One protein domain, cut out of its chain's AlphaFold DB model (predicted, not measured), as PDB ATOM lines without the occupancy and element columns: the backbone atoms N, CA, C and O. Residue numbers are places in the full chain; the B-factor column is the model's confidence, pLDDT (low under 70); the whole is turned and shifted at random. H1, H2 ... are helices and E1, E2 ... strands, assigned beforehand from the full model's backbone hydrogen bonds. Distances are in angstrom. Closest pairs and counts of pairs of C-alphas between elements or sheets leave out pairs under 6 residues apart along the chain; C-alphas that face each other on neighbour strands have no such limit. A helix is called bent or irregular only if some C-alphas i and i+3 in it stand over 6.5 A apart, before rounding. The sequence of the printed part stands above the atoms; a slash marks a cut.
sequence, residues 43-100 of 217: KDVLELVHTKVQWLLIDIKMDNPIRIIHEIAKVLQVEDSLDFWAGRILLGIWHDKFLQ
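AT A GLANCE: This is residues 43 to 100 of the 217 residues of a protein of Neolecta irregularis (strain DAH-3) (UniProt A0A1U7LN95). A narrow ribbon of two parallel strands, E1 and E2, runs lengthwise, and the longest helix, H2, runs back across from it in roughly the opposite direction. The short helices H1 and H3 lie at the end where both strands begin and H2 ends, and residues 94 to 100 fold back at the other end. The printed part has 58 residues, with three named helices and two named strands in the order H1 E1 H2 H3 E2, class mixed. It is compact, with a radius of gyration of the C-alphas of 11.6 A, and elongated, spanning 32 by 19 by 18 A.

HOW THE PARTS SIT: H1, residues 43 to 51, touches residues 75 to 79 of H2, residues 68 to 79, at a steep tilt of 50 degrees, the same way; their closest C-alphas, Lys 43 and Val 75, are 6.8 A apart. E1, residues 56 to 60, and E2, residues 89 to 93, are parallel at 27 degrees, with N 58 and O 90 within hydrogen-bond range at 2.8 A. H3, residues 82 to 85, is close to H2 but not clearly touching; their closest C-alphas, Leu 76 and Leu 82, are 6.8 A apart. E1, H2, H3 and E2 form a strand-helix-strand unit, two parallel neighbour strands with helices between, and its crossover is right-handed. H2 and E2 are apart. Every O i to N i+4 pair is within hydrogen-bond range in H2, but 2 of 5 in H1, where 5 of 6 O i to N i+3 pairs are; H3 is too short for an i+4 pair.

IN THESE COORDINATES: H1 begins at C-alpha 43 (10.224, 46.298, 5.087) and is 12.9 A long. E1 is 12.6 A, H2 16.7 A, and H3 has four residues. E2 is 12.4 A and ends at C-alpha 93 (6.940, 28.523, -2.461).

THE WHOLE: The farthest C-alphas, Thr 51 and Lys 97, are 32.9 A apart. The printed part has no cut and no long link. Residues 96 and 98 to 100 have pLDDT under 70.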
ATOM      1  N   LYS A  43      10.973  45.094   4.690       95.56
ATOM      2  CA  LYS A  43      10.224  46.298   5.087       95.56
ATOM      3  C   LYS A  43      10.256  47.409   4.031       95.56
ATOM      4  O   LYS A  43       9.227  47.999   3.733       95.56
ATOM      5  N   ASP A  44      11.406  47.611   3.382       94.75
ATOM      6  CA  ASP A  44      11.567  48.662   2.371       94.75
ATOM      7  C   ASP A  44      10.704  48.362   1.132       94.75
ATOM      8  O   ASP A  44      10.216  49.269   0.463       94.75
ATOM      9  N   VAL A  45      10.487  47.075   0.834       94.38
ATOM     10  CA  VAL A  45       9.586  46.630  -0.238       94.38
ATOM     11  C   VAL A  45       8.120  46.706   0.196       94.38
ATOM     12  O   VAL A  45       7.271  47.059  -0.620       94.38
ATOM     13  N   LEU A  46       7.806  46.408   1.459       94.88
ATOM     14  CA  LEU A  46       6.442  46.489   1.996       94.88
ATOM     15  C   LEU A  46       5.893  47.922   1.978       94.88
ATOM     16  O   LEU A  46       4.722  48.109   1.652       94.88
ATOM     17  N   GLU A  47       6.741  48.929   2.182       93.81
ATOM     18  CA  GLU A  47       6.381  50.348   2.030       93.81
ATOM     19  C   GLU A  47       5.789  50.665   0.640       93.81
ATOM     20  O   GLU A  47       4.899  51.507   0.484       93.81
ATOM     21  N   LEU A  48       6.222  49.946  -0.402       90.19
ATOM     22  CA  LEU A  48       5.658  50.113  -1.741       90.19
ATOM     23  C   LEU A  48       4.199  49.659  -1.805       90.19
ATOM     24  O   LEU A  48       3.448  50.204  -2.608       90.19
ATOM     25  N   VAL A  49       3.771  48.692  -0.989       89.56
ATOM     26  CA  VAL A  49       2.374  48.220  -0.959       89.56
ATOM     27  C   VAL A  49       1.453  49.262  -0.342       89.56
ATOM     28  O   VAL A  49       0.319  49.431  -0.783       89.56
ATOM     29  N   HIS A  50       1.945  50.009   0.643       85.38
ATOM     30  CA  HIS A  50       1.186  51.107   1.235       85.38
ATOM     31  C   HIS A  50       0.975  52.262   0.252       85.38
ATOM     32  O   HIS A  50      -0.029  52.967   0.336       85.38
ATOM     33  N   THR A  51       1.906  52.459  -0.686       85.56
ATOM     34  CA  THR A  51       1.990  53.709  -1.453       85.56
ATOM     35  C   THR A  51       1.764  53.569  -2.957       85.56
ATOM     36  O   THR A  51       1.334  54.533  -3.591       85.56
ATOM     37  N   LYS A  52       2.093  52.423  -3.565       84.81
ATOM     38  CA  LYS A  52       2.292  52.316  -5.025       84.81
ATOM     39  C   LYS A  52       1.815  51.013  -5.661       84.81
ATOM     40  O   LYS A  52       1.375  51.053  -6.808       84.81
ATOM     41  N   VAL A  53       1.937  49.870  -4.987       83.31
ATOM     42  CA  VAL A  53       1.615  48.549  -5.557       83.31
ATOM     43  C   VAL A  53       0.463  47.892  -4.810       83.31
ATOM     44  O   VAL A  53       0.307  48.064  -3.610       83.31
ATOM     45  N   GLN A  54      -0.367  47.131  -5.521       82.00
ATOM     46  CA  GLN A  54      -1.569  46.540  -4.928       82.00
ATOM     47  C   GLN A  54      -1.268  45.284  -4.098       82.00
ATOM     48  O   GLN A  54      -1.941  45.028  -3.102       82.00
ATOM     49  N   TRP A  55      -0.280  44.495  -4.520       85.50
ATOM     50  CA  TRP A  55       0.110  43.240  -3.887       85.50
ATOM     51  C   TRP A  55       1.567  42.884  -4.228       85.50
ATOM     52  O   TRP A  55       2.151  43.447  -5.155       85.50
ATOM     53  N   LEU A  56       2.149  41.946  -3.480       88.62
ATOM     54  CA  LEU A  56       3.484  41.386  -3.689       88.62
ATOM     55  C   LEU A  56       3.417  39.866  -3.809       88.62
ATOM     56  O   LEU A  56       2.722  39.206  -3.038       88.62
ATOM     57  N   LEU A  57       4.218  39.316  -4.718       88.38
ATOM     58  CA  LEU A  57       4.618  37.912  -4.698       88.38
ATOM     59  C   LEU A  57       5.991  37.809  -4.027       88.38
ATOM     60  O   LEU A  57       6.958  38.401  -4.506       88.38
ATOM     61  N   ILE A  58       6.080  37.064  -2.929       91.19
ATOM     62  CA  ILE A  58       7.325  36.831  -2.194       91.19
ATOM     63  C   ILE A  58       7.749  35.384  -2.390       91.19
ATOM     64  O   ILE A  58       7.124  34.465  -1.858       91.19
ATOM     65  N   ASP A  59       8.843  35.190  -3.116       90.50
ATOM     66  CA  ASP A  59       9.416  33.866  -3.315       90.50
ATOM     67  C   ASP A  59      10.149  33.363  -2.068       90.50
ATOM     68  O   ASP A  59      11.047  34.019  -1.537       90.50
ATOM     69  N   ILE A  60       9.806  32.145  -1.651       89.25
ATOM     70  CA  ILE A  60      10.509  31.369  -0.631       89.25
ATOM     71  C   ILE A  60      11.228  30.222  -1.333       89.25
ATOM     72  O   ILE A  60      10.611  29.261  -1.805       89.25
ATOM     73  N   LYS A  61      12.550  30.334  -1.411       87.56
ATOM     74  CA  LYS A  61      13.414  29.461  -2.201       87.56
ATOM     75  C   LYS A  61      13.848  28.215  -1.438       87.56
ATOM     76  O   LYS A  61      13.811  28.152  -0.209       87.56
ATOM     77  N   MET A  62      14.286  27.204  -2.187       85.19
ATOM     78  CA  MET A  62      14.692  25.903  -1.643       85.19
ATOM     79  C   MET A  62      15.845  26.003  -0.633       85.19
ATOM     80  O   MET A  62      15.890  25.222   0.316       85.19
ATOM     81  N   ASP A  63      16.748  26.967  -0.805       87.19
ATOM     82  CA  ASP A  63      17.896  27.232   0.069       87.19
ATOM     83  C   ASP A  63      17.523  27.988   1.353       87.19
ATOM     84  O   ASP A  63      18.300  28.009   2.307       87.19
ATOM     85  N   ASN A  64      16.318  28.563   1.438       89.88
ATOM     86  CA  ASN A  64      15.908  29.278   2.638       89.88
ATOM     87  C   ASN A  64      15.701  28.311   3.823       89.88
ATOM     88  O   ASN A  64      15.265  27.165   3.639       89.88
ATOM     89  N   PRO A  65      15.986  28.746   5.064       89.06
ATOM     90  CA  PRO A  65      15.730  27.941   6.254       89.06
ATOM     91  C   PRO A  65      14.232  27.910   6.590       89.06
ATOM     92  O   PRO A  65      13.522  28.873   6.320       89.06
ATOM     93  N   ILE A  66      13.758  26.854   7.269       84.75
ATOM     94  CA  ILE A  66      12.335  26.692   7.663       84.75
ATOM     95  C   ILE A  66      11.794  27.928   8.412       84.75
ATOM     96  O   ILE A  66      10.658  28.350   8.204       84.75
ATOM     97  N   ARG A  67      12.640  28.570   9.231       88.06
ATOM     98  CA  ARG A  67      12.285  29.777   9.994       88.06
ATOM     99  C   ARG A  67      11.910  30.995   9.138       88.06
ATOM    100  O   ARG A  67      11.329  31.921   9.684       88.06
ATOM    101  N   ILE A  68      12.205  31.016   7.833       90.56
ATOM    102  CA  ILE A  68      11.972  32.193   6.977       90.56
ATOM    103  C   ILE A  68      10.509  32.646   6.981       90.56
ATOM    104  O   ILE A  68      10.257  33.843   7.032       90.56
ATOM    105  N   ILE A  69       9.548  31.715   7.029       86.50
ATOM    106  CA  ILE A  69       8.115  32.043   7.119       86.50
ATOM    107  C   ILE A  69       7.817  32.807   8.413       86.50
ATOM    108  O   ILE A  69       7.093  33.798   8.394       86.50
ATOM    109  N   HIS A  70       8.403  32.369   9.530       87.25
ATOM    110  CA  HIS A  70       8.229  33.031  10.821       87.25
ATOM    111  C   HIS A  70       8.858  34.428  10.816       87.25
ATOM    112  O   HIS A  70       8.257  35.364  11.332       87.25
ATOM    113  N   GLU A  71      10.036  34.592  10.209       93.25
ATOM    114  CA  GLU A  71      10.685  35.905  10.101       93.25
ATOM    115  C   GLU A  71       9.909  36.862   9.186       93.25
ATOM    116  O   GLU A  71       9.728  38.024   9.539       93.25
ATOM    117  N   ILE A  72       9.362  36.375   8.066       92.81
ATOM    118  CA  ILE A  72       8.455  37.156   7.212       92.81
ATOM    119  C   ILE A  72       7.227  37.594   8.017       92.81
ATOM    120  O   ILE A  72       6.892  38.775   8.017       92.81
ATOM    121  N   ALA A  73       6.583  36.675   8.742       90.19
ATOM    122  CA  ALA A  73       5.396  36.984   9.537       90.19
ATOM    123  C   ALA A  73       5.665  38.042  10.620       90.19
ATOM    124  O   ALA A  73       4.838  38.932  10.809       90.19
ATOM    125  N   LYS A  74       6.825  37.988  11.291       92.69
ATOM    126  CA  LYS A  74       7.237  39.015  12.260       92.69
ATOM    127  C   LYS A  74       7.362  40.388  11.610       92.69
ATOM    128  O   LYS A  74       6.853  41.352  12.163       92.69
ATOM    129  N   VAL A  75       8.020  40.478  10.451       96.06
ATOM    130  CA  VAL A  75       8.159  41.755   9.735       96.06
ATOM    131  C   VAL A  75       6.784  42.275   9.324       96.06
ATOM    132  O   VAL A  75       6.477  43.423   9.610       96.06
ATOM    133  N   LEU A  76       5.926  41.426   8.750       93.50
ATOM    134  CA  LEU A  76       4.567  41.823   8.371       93.50
ATOM    135  C   LEU A  76       3.791  42.404   9.559       93.50
ATOM    136  O   LEU A  76       3.230  43.476   9.414       93.50
ATOM    137  N   GLN A  77       3.818  41.745  10.724       92.75
ATOM    138  CA  GLN A  77       3.135  42.204  11.945       92.75
ATOM    139  C   GLN A  77       3.664  43.530  12.505       92.75
ATOM    140  O   GLN A  77       2.933  44.222  13.210       92.75
ATOM    141  N   VAL A  78       4.937  43.845  12.258       95.62
ATOM    142  CA  VAL A  78       5.543  45.118  12.668       95.62
ATOM    143  C   VAL A  78       5.113  46.242  11.732       95.62
ATOM    144  O   VAL A  78       4.819  47.332  12.211       95.62
ATOM    145  N   GLU A  79       5.075  45.977  10.425       94.25
ATOM    146  CA  GLU A  79       4.716  46.989   9.429       94.25
ATOM    147  C   GLU A  79       3.199  47.266   9.404       94.25
ATOM    148  O   GLU A  79       2.798  48.419   9.296       94.25
ATOM    149  N   ASP A  80       2.340  46.244   9.554       93.56
ATOM    150  CA  ASP A  80       0.881  46.416   9.692       93.56
ATOM    151  C   ASP A  80       0.204  45.157  10.290       93.56
ATOM    152  O   ASP A  80       0.808  44.113  10.534       93.56
ATOM    153  N   SER A  81      -1.102  45.218  10.510       89.00
ATOM    154  CA  SER A  81      -1.935  44.071  10.848       89.00
ATOM    155  C   SER A  81      -1.882  42.972   9.778       89.00
ATOM    156  O   SER A  81      -1.866  43.220   8.572       89.00
ATOM    157  N   LEU A  82      -1.947  41.710  10.208       83.56
ATOM    158  CA  LEU A  82      -2.073  40.587   9.269       83.56
ATOM    159  C   LEU A  82      -3.357  40.664   8.427       83.56
ATOM    160  O   LEU A  82      -3.367  40.181   7.296       83.56
ATOM    161  N   ASP A  83      -4.403  41.311   8.946       84.12
ATOM    162  CA  ASP A  83      -5.638  41.590   8.208       84.12
ATOM    163  C   ASP A  83      -5.407  42.573   7.047       84.12
ATOM    164  O   ASP A  83      -6.005  42.415   5.983       84.12
ATOM    165  N   PHE A  84      -4.514  43.557   7.204       87.06
ATOM    166  CA  PHE A  84      -4.109  44.435   6.105       87.06
ATOM    167  C   PHE A  84      -3.354  43.654   5.024       87.06
ATOM    168  O   PHE A  84      -3.663  43.769   3.835       87.06
ATOM    169  N   TRP A  85      -2.400  42.810   5.420       86.75
ATOM    170  CA  TRP A  85      -1.599  42.021   4.478       86.75
ATOM    171  C   TRP A  85      -2.386  40.903   3.787       86.75
ATOM    172  O   TRP A  85      -1.996  40.444   2.706       86.75
ATOM    173  N   ALA A  86      -3.510  40.481   4.367       80.31
ATOM    174  CA  ALA A  86      -4.400  39.495   3.775       80.31
ATOM    175  C   ALA A  86      -4.884  39.959   2.388       80.31
ATOM    176  O   ALA A  86      -5.436  41.045   2.214       80.31
ATOM    177  N   GLY A  87      -4.643  39.124   1.371       77.38
ATOM    178  CA  GLY A  87      -4.966  39.431  -0.027       77.38
ATOM    179  C   GLY A  87      -3.982  40.375  -0.731       77.38
ATOM    180  O   GLY A  87      -4.179  40.666  -1.907       77.38
ATOM    181  N   ARG A  88      -2.922  40.830  -0.048       85.56
ATOM    182  CA  ARG A  88      -1.854  41.671  -0.620       85.56
ATOM    183  C   ARG A  88      -0.511  40.967  -0.696       85.56
ATOM    184  O   ARG A  88       0.349  41.405  -1.445       85.56
ATOM    185  N   ILE A  89      -0.318  39.885   0.050       86.44
ATOM    186  CA  ILE A  89       0.889  39.064  -0.030       86.44
ATOM    187  C   ILE A  89       0.521  37.690  -0.572       86.44
ATOM    188  O   ILE A  89      -0.320  36.989  -0.010       86.44
ATOM    189  N   LEU A  90       1.198  37.298  -1.644       84.75
ATOM    190  CA  LEU A  90       1.201  35.945  -2.166       84.75
ATOM    191  C   LEU A  90       2.582  35.326  -1.937       84.75
ATOM    192  O   LEU A  90       3.596  35.947  -2.241       84.75
ATOM    193  N   LEU A  91       2.643  34.107  -1.401       84.25
ATOM    194  CA  LEU A  91       3.913  33.406  -1.184       84.25
ATOM    195  C   LEU A  91       4.202  32.449  -2.349       84.25
ATOM    196  O   LEU A  91       3.440  31.521  -2.613       84.25
ATOM    197  N   GLY A  92       5.320  32.667  -3.037       82.69
ATOM    198  CA  GLY A  92       5.843  31.807  -4.095       82.69
ATOM    199  C   GLY A  92       6.749  30.719  -3.524       82.69
ATOM    200  O   GLY A  92       7.943  30.919  -3.336       82.69
ATOM    201  N   ILE A  93       6.196  29.553  -3.202       79.44
ATOM    202  CA  ILE A  93       6.940  28.523  -2.461       79.44
ATOM    203  C   ILE A  93       7.609  27.522  -3.411       79.44
ATOM    204  O   ILE A  93       6.939  26.757  -4.094       79.44
ATOM    205  N   TRP A  94       8.937  27.456  -3.412       73.69
ATOM    206  CA  TRP A  94       9.699  26.574  -4.308       73.69
ATOM    207  C   TRP A  94       9.923  25.151  -3.767       73.69
ATOM    208  O   TRP A  94      10.475  24.312  -4.472       73.69
ATOM    209  N   HIS A  95       9.547  24.862  -2.515       70.25
ATOM    210  CA  HIS A  95       9.786  23.558  -1.887       70.25
ATOM    211  C   HIS A  95       8.653  23.158  -0.940       70.25
ATOM    212  O   HIS A  95       8.147  23.976  -0.170       70.25
ATOM    213  N   ASP A  96       8.300  21.874  -0.930       65.62
ATOM    214  CA  ASP A  96       7.232  21.311  -0.092       65.62
ATOM    215  C   ASP A  96       7.441  21.478   1.429       65.62
ATOM    216  O   ASP A  96       6.454  21.552   2.161       65.62
ATOM    217  N   LYS A  97       8.684  21.668   1.902       71.81
ATOM    218  CA  LYS A  97       9.032  21.934   3.309       71.81
ATOM    219  C   LYS A  97       8.374  23.194   3.897       71.81
ATOM    220  O   LYS A  97       8.421  23.390   5.106       71.81
ATOM    221  N   PHE A  98       7.795  24.046   3.050       62.91
ATOM    222  CA  PHE A  98       7.200  25.338   3.400       62.91
ATOM    223  C   PHE A  98       5.677  25.431   3.182       62.91
ATOM    224  O   PHE A  98       5.109  26.473   3.479       62.91
ATOM    225  N   LEU A  99       5.009  24.373   2.702       53.25
ATOM    226  CA  LEU A  99       3.578  24.367   2.330       53.25
ATOM    227  C   LEU A  99       3.184  25.367   1.186       53.25
ATOM    228  O   LEU A  99       2.433  26.301   1.425       53.25
ATOM    229  N   GLN A 100       3.604  25.047  -0.067       51.09
ATOM    230  CA  GLN A 100       2.894  25.148  -1.394       51.09
ATOM    231  C   GLN A 100       2.770  26.492  -2.223       51.09
ATOM    232  O   GLN A 100       2.179  27.425  -1.706       51.09
TER     233      GLN A 100